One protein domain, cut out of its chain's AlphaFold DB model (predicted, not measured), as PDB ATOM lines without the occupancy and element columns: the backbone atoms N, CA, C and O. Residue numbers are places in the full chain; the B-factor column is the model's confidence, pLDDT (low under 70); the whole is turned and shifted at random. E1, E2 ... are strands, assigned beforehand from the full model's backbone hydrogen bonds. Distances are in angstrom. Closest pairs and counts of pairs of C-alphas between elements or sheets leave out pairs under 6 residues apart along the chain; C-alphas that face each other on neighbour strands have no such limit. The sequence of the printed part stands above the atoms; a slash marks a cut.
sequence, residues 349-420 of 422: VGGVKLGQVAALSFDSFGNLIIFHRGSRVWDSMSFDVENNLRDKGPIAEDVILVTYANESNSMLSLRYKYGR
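AT A GLANCE: This is residues 349 to 420 of the 422 residues of the protein "Peptidylglycine monooxygenase" of Litomosoides sigmodontis (UniProt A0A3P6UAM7). There is little regular structure here: a strongly twisted sheet of four strands, extended at one end by a long loop, residues 373 to 399. The printed part has 72 residues, 24 of them in E1 to E4, with no named helix. It is all strand, an antiparallel meander, each strand pairing with the one before, in order E1, E2, E3, E4. The whole is loose, radius of gyration of the C-alphas 14.5 A, spanning 49 by 22 by 19 A.

IN THESE COORDINATES: Find C-alpha 357 at (90.897, 63.732, 150.964), where E1, residues 357 to 362, begins. E2 is residues 368 to 372 and E3 400 to 405, 16.2 A long. E4, residues 412 to 418, runs 16.7 A to C-alpha 418 at (84.065, 75.121, 144.658).

HOW THE PARTS SIT: Hairpin E1 and E2 has N 361 and O 369 at 2.9 A. Between E2 and E3, N 370 and O 401 are 2.8 A apart; between E3 and E4, N 402 and O 416 are 2.8 A apart. Edge strands E1 and E4 are apart.

THE WHOLE: The C-alphas of Val 385 and Ser 408 are farthest apart, 49.5 A. The printed part has no cut; E2 to E3 is a long link. Residues 407 to 410 have pLDDT under 70.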
ATOM      1  N   VAL A 349      93.019  66.289 139.742       90.38
ATOM      2  CA  VAL A 349      91.874  66.220 138.821       90.38
ATOM      3  C   VAL A 349      91.672  67.584 138.176       90.38
ATOM      4  O   VAL A 349      91.562  68.591 138.870       90.38
ATOM      5  N   GLY A 350      91.671  67.636 136.840       87.12
ATOM      6  CA  GLY A 350      91.521  68.893 136.093       87.12
ATOM      7  C   GLY A 350      92.553  69.967 136.462       87.12
ATOM      8  O   GLY A 350      92.212  71.143 136.522       87.12
ATOM      9  N   GLY A 351      93.790  69.563 136.774       87.25
ATOM     10  CA  GLY A 351      94.872  70.466 137.190       87.25
ATOM     11  C   GLY A 351      94.852  70.879 138.667       87.25
ATOM     12  O   GLY A 351      95.805  71.503 139.124       87.25
ATOM     13  N   VAL A 352      93.824  70.507 139.438       89.44
ATOM     14  CA  VAL A 352      93.791  70.733 140.892       89.44
ATOM     15  C   VAL A 352      94.518  69.584 141.581       89.44
ATOM     16  O   VAL A 352      94.117  68.426 141.446       89.44
ATOM     17  N   LYS A 353      95.590  69.887 142.320       91.62
ATOM     18  CA  LYS A 353      96.299  68.898 143.139       91.62
ATOM     19  C   LYS A 353      95.448  68.544 144.355       91.62
ATOM     20  O   LYS A 353      95.070  69.417 145.133       91.62
ATOM     21  N   LEU A 354      95.169  67.259 144.525       91.75
ATOM     22  CA  LEU A 354      94.446  66.763 145.683       91.75
ATOM     23  C   LEU A 354      95.356  66.799 146.909       91.75
ATOM     24  O   LEU A 354      96.488  66.311 146.896       91.75
ATOM     25  N   GLY A 355      94.821  67.399 147.962       91.88
ATOM     26  CA  GLY A 355      95.389  67.372 149.298       91.88
ATOM     27  C   GLY A 355      95.005  66.115 150.054       91.88
ATOM     28  O   GLY A 355      94.743  65.060 149.481       91.88
ATOM     29  N   GLN A 356      94.863  66.257 151.369       91.12
ATOM     30  CA  GLN A 356      94.230  65.221 152.172       91.12
ATOM     31  C   GLN A 356      92.736  65.143 151.828       91.12
ATOM     32  O   GLN A 356      91.992  66.100 152.059       91.12
ATOM     33  N   VAL A 357      92.309  64.013 151.257       92.56
ATOM     34  CA  VAL A 357      90.897  63.732 150.964       92.56
ATOM     35  C   VAL A 357      90.189  63.425 152.279       92.56
ATOM     36  O   VAL A 357      90.546  62.481 152.979       92.56
ATOM     37  N   ALA A 358      89.216  64.260 152.628       91.06
ATOM     38  CA  ALA A 358      88.446  64.151 153.859       91.06
ATOM     39  C   ALA A 358      87.155  63.347 153.661       91.06
ATOM     40  O   ALA A 358      86.710  62.686 154.595       91.06
ATOM     41  N   ALA A 359      86.558  63.399 152.466       93.06
ATOM     42  CA  ALA A 359      85.336  62.664 152.151       93.06
ATOM     43  C   ALA A 359      85.159  62.465 150.637       93.06
ATOM     44  O   ALA A 359      85.686  63.234 149.827       93.06
ATOM     45  N   LEU A 360      84.363  61.461 150.274       93.81
ATOM     46  CA  LEU A 360      83.873  61.214 148.920       93.81
ATOM     47  C   LEU A 360      82.347  61.077 148.966       93.81
ATOM     48  O   LEU A 360      81.805  60.543 149.933       93.81
ATOM     49  N   SER A 361      81.657  61.552 147.936       93.94
ATOM     50  CA  SER A 361      80.205  61.412 147.792       93.94
ATOM     51  C   SER A 361      79.812  61.338 146.317       93.94
ATOM     52  O   SER A 361      80.664  61.487 145.443       93.94
ATOM     53  N   PHE A 362      78.532  61.129 146.032       92.62
ATOM     54  CA  PHE A 362      77.979  61.183 144.683       92.62
ATOM     55  C   PHE A 362      76.779  62.127 144.657       92.62
ATOM     56  O   PHE A 362      75.975  62.125 145.590       92.62
ATOM     57  N   ASP A 363      76.655  62.930 143.599       90.44
ATOM     58  CA  ASP A 363      75.418  63.679 143.352       90.44
ATOM     59  C   ASP A 363      74.331  62.788 142.720       90.44
ATOM     60  O   ASP A 363      74.559  61.631 142.361       90.44
ATOM     61  N   SER A 364      73.127  63.341 142.552       90.31
ATOM     62  CA  SER A 364      71.987  62.655 141.926       90.31
ATOM     63  C   SER A 364      72.203  62.285 140.453       90.31
ATOM     64  O   SER A 364      71.420  61.515 139.903       90.31
ATOM     65  N   PHE A 365      73.246  62.814 139.811       88.69
ATOM     66  CA  PHE A 365      73.634  62.490 138.440       88.69
ATOM     67  C   PHE A 365      74.783  61.471 138.384       88.69
ATOM     68  O   PHE A 365      75.270  61.170 137.295       88.69
ATOM     69  N   GLY A 366      75.237  60.954 139.532       85.44
ATOM     70  CA  GLY A 366      76.329  59.985 139.630       85.44
ATOM     71  C   GLY A 366      77.730  60.586 139.481       85.44
ATOM     72  O   GLY A 366      78.692  59.838 139.308       85.44
ATOM     73  N   ASN A 367      77.886  61.914 139.551       91.19
ATOM     74  CA  ASN A 367      79.209  62.541 139.557       91.19
ATOM     75  C   ASN A 367      79.873  62.328 140.923       91.19
ATOM     76  O   ASN A 367      79.253  62.560 141.961       91.19
ATOM     77  N   LEU A 368      81.148  61.936 140.926       91.25
ATOM     78  CA  LEU A 368      81.942  61.790 142.143       91.25
ATOM     79  C   LEU A 368      82.308  63.177 142.685       91.25
ATOM     80  O   LEU A 368      82.998  63.951 142.017       91.25
ATOM     81  N   ILE A 369      81.885  63.464 143.912       94.94
ATOM     82  CA  ILE A 369      82.237  64.664 144.667       94.94
ATOM     83  C   ILE A 369      83.409  64.335 145.594       94.94
ATOM     84  O   ILE A 369      83.315  63.441 146.435       94.94
ATOM     85  N   ILE A 370      84.508  65.072 145.456       94.81
ATOM     86  CA  ILE A 370      85.729  64.909 146.245       94.81
ATOM     87  C   ILE A 370      85.878  66.111 147.171       94.81
ATOM     88  O   ILE A 370      86.036  67.238 146.702       94.81
ATOM     89  N   PHE A 371      85.881  65.858 148.479       94.75
ATOM     90  CA  PHE A 371      86.191  66.854 149.499       94.75
ATOM     91  C   PHE A 371      87.647  66.679 149.914       94.75
ATOM     92  O   PHE A 371      88.010  65.665 150.517       94.75
ATOM     93  N   HIS A 372      88.495  67.654 149.604       94.19
ATOM     94  CA  HIS A 372      89.902  67.650 149.999       94.19
ATOM     95  C   HIS A 372      90.282  68.954 150.689       94.19
ATOM     96  O   HIS A 372      89.583  69.954 150.604       94.19
ATOM     97  N   ARG A 373      91.411  68.950 151.393       90.75
ATOM     98  CA  ARG A 373      91.875  70.108 152.169       90.75
ATOM     99  C   ARG A 373      92.889  71.003 151.444       90.75
ATOM    100  O   ARG A 373      93.575  71.786 152.093       90.75
ATOM    101  N   GLY A 374      92.995  70.903 150.117       89.81
ATOM    102  CA  GLY A 374      94.033  71.620 149.359       89.81
ATOM    103  C   GLY A 374      95.436  71.359 149.925       89.81
ATOM    104  O   GLY A 374      95.785  70.223 150.239       89.81
ATOM    105  N   SER A 375      96.227  72.403 150.139       88.56
ATOM    106  CA  SER A 375      97.538  72.310 150.791       88.56
ATOM    107  C   SER A 375      97.495  72.048 152.304       88.56
ATOM    108  O   SER A 375      98.529  71.699 152.877       88.56
ATOM    109  N   ARG A 376      96.338  72.164 152.974       87.94
ATOM    110  CA  ARG A 376      96.235  71.900 154.418       87.94
ATOM    111  C   ARG A 376      96.245  70.404 154.724       87.94
ATOM    112  O   ARG A 376      95.413  69.638 154.237       87.94
ATOM    113  N   VAL A 377      97.133  70.011 155.629       86.62
ATOM    114  CA  VAL A 377      97.240  68.648 156.161       86.62
ATOM    115  C   VAL A 377      97.014  68.707 157.663       86.62
ATOM    116  O   VAL A 377      97.554  69.587 158.326       86.62
ATOM    117  N   TRP A 378      96.194  67.797 158.194       88.06
ATOM    118  CA  TRP A 378      96.077  67.654 159.642       88.06
ATOM    119  C   TRP A 378      97.220  66.809 160.189       88.06
ATOM    120  O   TRP A 378      97.493  65.717 159.693       88.06
ATOM    121  N   ASP A 379      97.836  67.316 161.241       86.94
ATOM    122  CA  ASP A 379      98.931  66.718 161.987       86.94
ATOM    123  C   ASP A 379      98.668  66.808 163.501       86.94
ATOM    124  O   ASP A 379      97.610  67.259 163.950       86.94
ATOM    125  N   SER A 380      99.645  66.389 164.308       88.50
ATOM    126  CA  SER A 380      99.552  66.429 165.772       88.50
ATOM    127  C   SER A 380      99.420  67.841 166.358       88.50
ATOM    128  O   SER A 380      99.115  67.970 167.539       88.50
ATOM    129  N   MET A 381      99.658  68.894 165.570       91.50
ATOM    130  CA  MET A 381      99.573  70.297 165.987       91.50
ATOM    131  C   MET A 381      98.271  70.968 165.541       91.50
ATOM    132  O   MET A 381      97.998  72.103 165.930       91.50
ATOM    133  N   SER A 382      97.455  70.290 164.735       91.06
ATOM    134  CA  SER A 382      96.240  70.863 164.147       91.06
ATOM    135  C   SER A 382      95.131  71.109 165.173       91.06
ATOM    136  O   SER A 382      94.303  72.005 164.985       91.06
ATOM    137  N   PHE A 383      95.146  70.361 166.276       93.94
ATOM    138  CA  PHE A 383      94.163  70.448 167.350       93.94
ATOM    139  C   PHE A 383      94.819  70.865 168.673       93.94
ATOM    140  O   PHE A 383      96.021  70.686 168.889       93.94
ATOM    141  N   ASP A 384      94.060  71.510 169.552       93.44
ATOM    142  CA  ASP A 384      94.471  71.716 170.941       93.44
ATOM    143  C   ASP A 384      94.159  70.486 171.814       93.44
ATOM    144  O   ASP A 384      93.701  69.450 171.331       93.44
ATOM    145  N   VAL A 385      94.457  70.590 173.109       93.81
ATOM    146  CA  VAL A 385      94.262  69.497 174.079       93.81
ATOM    147  C   VAL A 385      92.788  69.137 174.303       93.81
ATOM    148  O   VAL A 385      92.497  68.087 174.866       93.81
ATOM    149  N   GLU A 386      91.866  69.978 173.838       95.06
ATOM    150  CA  GLU A 386      90.417  69.784 173.910       95.06
ATOM    151  C   GLU A 386      89.838  69.288 172.569       95.06
ATOM    152  O   GLU A 386      88.624  69.164 172.425       95.06
ATOM    153  N   ASN A 387      90.695  68.948 171.595       88.75
ATOM    154  CA  ASN A 387      90.339  68.578 170.220       88.75
ATOM    155  C   ASN A 387      89.677  69.707 169.409       88.75
ATOM    156  O   ASN A 387      88.981  69.436 168.426       88.75
ATOM    157  N   ASN A 388      89.915  70.974 169.750       92.56
ATOM    158  CA  ASN A 388      89.465  72.086 168.919       92.56
ATOM    159  C   ASN A 388      90.482  72.378 167.815       92.56
ATOM    160  O   ASN A 388      91.689  72.438 168.052       92.56
ATOM    161  N   LEU A 389      89.985  72.612 166.596       89.88
ATOM    162  CA  LEU A 389      90.821  73.020 165.470       89.88
ATOM    163  C   LEU A 389      91.446  74.396 165.753       89.88
ATOM    164  O   LEU A 389      90.726  75.380 165.966       89.88
ATOM    165  N   ARG A 390      92.782  74.464 165.729       91.81
ATOM    166  CA  ARG A 390      93.528  75.697 166.022       91.81
ATOM    167  C   ARG A 390      93.437  76.714 164.886       91.81
ATOM    168  O   ARG A 390      93.123  77.878 165.127       91.81
ATOM    169  N   ASP A 391      93.689  76.284 163.651       88.00
ATOM    170  CA  ASP A 391      93.570  77.140 162.465       88.00
ATOM    171  C   ASP A 391      92.117  77.181 161.979       88.00
ATOM    172  O   ASP A 391      91.637  76.280 161.288       88.00
ATOM    173  N   LYS A 392      91.418  78.257 162.350       87.00
ATOM    174  CA  LYS A 392      90.024  78.513 161.960       87.00
ATOM    175  C   LYS A 392      89.892  79.309 160.658       87.00
ATOM    176  O   LYS A 392      88.772  79.611 160.252       87.00
ATOM    177  N   GLY A 393      90.998  79.683 160.007       86.62
ATOM    178  CA  GLY A 393      90.936  80.402 158.734       86.62
ATOM    179  C   GLY A 393      90.291  79.532 157.648       86.62
ATOM    180  O   GLY A 393      90.463  78.315 157.684       86.62
ATOM    181  N   PRO A 394      89.573  80.089 156.660       85.38
ATOM    182  CA  PRO A 394      89.060  79.305 155.537       85.38
ATOM    183  C   PRO A 394      90.204  78.812 154.635       85.38
ATOM    184  O   PRO A 394      91.225  79.485 154.492       85.38
ATOM    185  N   ILE A 395      90.029  77.649 154.001       87.75
ATOM    186  CA  ILE A 395      90.961  77.166 152.971       87.75
ATOM    187  C   ILE A 395      90.738  78.008 151.712       87.75
ATOM    188  O   ILE A 395      89.605  78.137 151.258       87.75
ATOM    189  N   ALA A 396      91.801  78.616 151.179       86.94
ATOM    190  CA  ALA A 396      91.701  79.503 150.015       86.94
ATOM    191  C   ALA A 396      91.534  78.748 148.686       86.94
ATOM    192  O   ALA A 396      91.017  79.304 147.724       86.94
ATOM    193  N   GLU A 397      91.985  77.498 148.629       90.75
ATOM    194  CA  GLU A 397      91.912  76.654 147.436       90.75
ATOM    195  C   GLU A 397      90.487  76.151 147.167       90.75
ATOM    196  O   GLU A 397      89.632  76.126 148.054       90.75
ATOM    197  N   ASP A 398      90.252  75.695 145.936       92.38
ATOM    198  CA  ASP A 398      89.083  74.875 145.630       92.38
ATOM    199  C   ASP A 398      89.197  73.561 146.417       92.38
ATOM    200  O   ASP A 398      90.200  72.861 146.305       92.38
ATOM    201  N   VAL A 399      88.191  73.250 147.233       92.56
ATOM    202  CA  VAL A 399      88.200  72.121 148.185       92.56
ATOM    203  C   VAL A 399      87.109  71.093 147.912       92.56
ATOM    204  O   VAL A 399      87.141  69.993 148.468       92.56
ATOM    205  N   ILE A 400      86.154  71.428 147.043       94.69
ATOM    206  CA  ILE A 400      85.100  70.521 146.589       94.69
ATOM    207  C   ILE A 400      85.220  70.392 145.078       94.69
ATOM    208  O   ILE A 400      85.005  71.362 144.351       94.69
ATOM    209  N   LEU A 401      85.536  69.194 144.595       94.81
ATOM    210  CA  LEU A 401      85.608  68.895 143.166       94.81
ATOM    211  C   LEU A 401      84.450  67.981 142.781       94.81
ATOM    212  O   LEU A 401      84.311  66.900 143.341       94.81
ATOM    213  N   VAL A 402      83.647  68.387 141.802       94.56
ATOM    214  CA  VAL A 402      82.639  67.524 141.174       94.56
ATOM    215  C   VAL A 402      83.253  66.961 139.907       94.56
ATOM    216  O   VAL A 402      83.684  67.712 139.030       94.56
ATOM    217  N   THR A 403      83.317  65.642 139.813       92.44
ATOM    218  CA  THR A 403      84.068  64.927 138.783       92.44
ATOM    219  C   THR A 403      83.194  63.881 138.112       92.44
ATOM    220  O   THR A 403      82.266  63.352 138.720       92.44
ATOM    221  N   TYR A 404      83.481  63.567 136.856       88.69
ATOM    222  CA  TYR A 404      82.821  62.478 136.143       88.69
ATOM    223  C   TYR A 404      83.870  61.525 135.583       88.69
ATOM    224  O   TYR A 404      84.962  61.939 135.179       88.69
ATOM    225  N   ALA A 405      83.546  60.236 135.584       79.62
ATOM    226  CA  ALA A 405      84.380  59.225 134.961       79.62
ATOM    227  C   ALA A 405      84.069  59.193 133.464       79.62
ATOM    228  O   ALA A 405      82.918  59.015 133.071       79.62
ATOM    229  N   ASN A 406      85.087  59.365 132.623       70.06
ATOM    230  CA  ASN A 406      84.919  59.140 131.196       70.06
ATOM    231  C   ASN A 406      85.125  57.644 130.906       70.06
ATOM    232  O   ASN A 406      86.210  57.100 131.122       70.06
ATOM    233  N   GLU A 407      84.069  56.957 130.465       65.19
ATOM    234  CA  GLU A 407      84.073  55.496 130.322       65.19
ATOM    235  C   GLU A 407      85.111  54.992 129.309       65.19
ATOM    236  O   GLU A 407      85.627  53.888 129.471       65.19
ATOM    237  N   SER A 408      85.478  55.813 128.318       61.72
ATOM    238  CA  SER A 408      86.388  55.429 127.233       61.72
ATOM    239  C   SER A 408      87.868  55.390 127.625       61.72
ATOM    240  O   SER A 408      88.646  54.698 126.977       61.72
ATOM    241  N   ASN A 409      88.287  56.132 128.655       61.50
ATOM    242  CA  ASN A 409      89.691  56.197 129.088       61.50
ATOM    243  C   ASN A 409      89.882  56.015 130.602       61.50
ATOM    244  O   ASN A 409      91.009  56.074 131.084       61.50
ATOM    245  N   SER A 410      88.797  55.781 131.350       66.25
ATOM    246  CA  SER A 410      88.805  55.578 132.803       66.25
ATOM    247  C   SER A 410      89.438  56.719 133.615       66.25
ATOM    248  O   SER A 410      89.733  56.531 134.793       66.25
ATOM    249  N   MET A 411      89.597  57.911 133.025       76.12
ATOM    250  CA  MET A 411      90.112  59.095 133.713       76.12
ATOM    251  C   MET A 411      88.983  59.891 134.374       76.12
ATOM    252  O   MET A 411      87.920  60.115 133.785       76.12
ATOM    253  N   LEU A 412      89.249  60.377 135.588       85.81
ATOM    254  CA  LEU A 412      88.400  61.353 136.267       85.81
ATOM    255  C   LEU A 412      88.614  62.733 135.645       85.81
ATOM    256  O   LEU A 412      89.724  63.267 135.649       85.81
ATOM    257  N   SER A 413      87.540  63.307 135.121       89.25
ATOM    258  CA  SER A 413      87.529  64.654 134.554       89.25
ATOM    259  C   SER A 413      86.805  65.610 135.493       89.25
ATOM    260  O   SER A 413      85.826  65.240 136.144       89.25
ATOM    261  N   LEU A 414      87.294  66.846 135.577       92.31
ATOM    262  CA  LEU A 414      86.697  67.872 136.423       92.31
ATOM    263  C   LEU A 414      85.468  68.468 135.735       92.31
ATOM    264  O   LEU A 414      85.548  68.891 134.583       92.31
ATOM    265  N   ARG A 415      84.348  68.529 136.455       92.75
ATOM    266  CA  ARG A 415      83.120  69.194 136.006       92.75
ATOM    267  C   ARG A 415      82.972  70.567 136.635       92.75
ATOM    268  O   ARG A 415      82.840  71.558 135.927       92.75
ATOM    269  N   TYR A 416      83.034  70.614 137.961       92.25
ATOM    270  CA  TYR A 416      82.933  71.840 138.746       92.25
ATOM    271  C   TYR A 416      83.925  71.802 139.898       92.25
ATOM    272  O   TYR A 416      84.330  70.730 140.350       92.25
ATOM    273  N   LYS A 417      84.295  72.982 140.382       92.12
ATOM    274  CA  LYS A 417      85.137  73.157 141.558       92.12
ATOM    275  C   LYS A 417      84.600  74.319 142.386       92.12
ATOM    276  O   LYS A 417      84.216  75.335 141.804       92.12
ATOM    277  N   TYR A 418      84.557  74.134 143.699       90.31
ATOM    278  CA  TYR A 418      84.065  75.121 144.658       90.31
ATOM    279  C   TYR A 418      85.106  75.353 145.751       90.31
ATOM    280  O   TYR A 418      85.805  74.423 146.172       90.31
ATOM    281  N   GLY A 419      85.189  76.596 146.214       83.94
ATOM    282  CA  GLY A 419      86.216  77.086 147.126       83.94
ATOM    283  C   GLY A 419      85.806  78.421 147.735       83.94
ATOM    284  O   GLY A 419      84.644  78.809 147.673       83.94
ATOM    285  N   ARG A 420      86.762  79.142 148.327       70.12
ATOM    286  CA  ARG A 420      86.498  80.382 149.078       70.12
ATOM    287  C   ARG A 420      85.724  81.454 148.295       70.12
ATOM    288  O   ARG A 420      84.964  82.197 148.906       70.12
TER     289      ARG A 420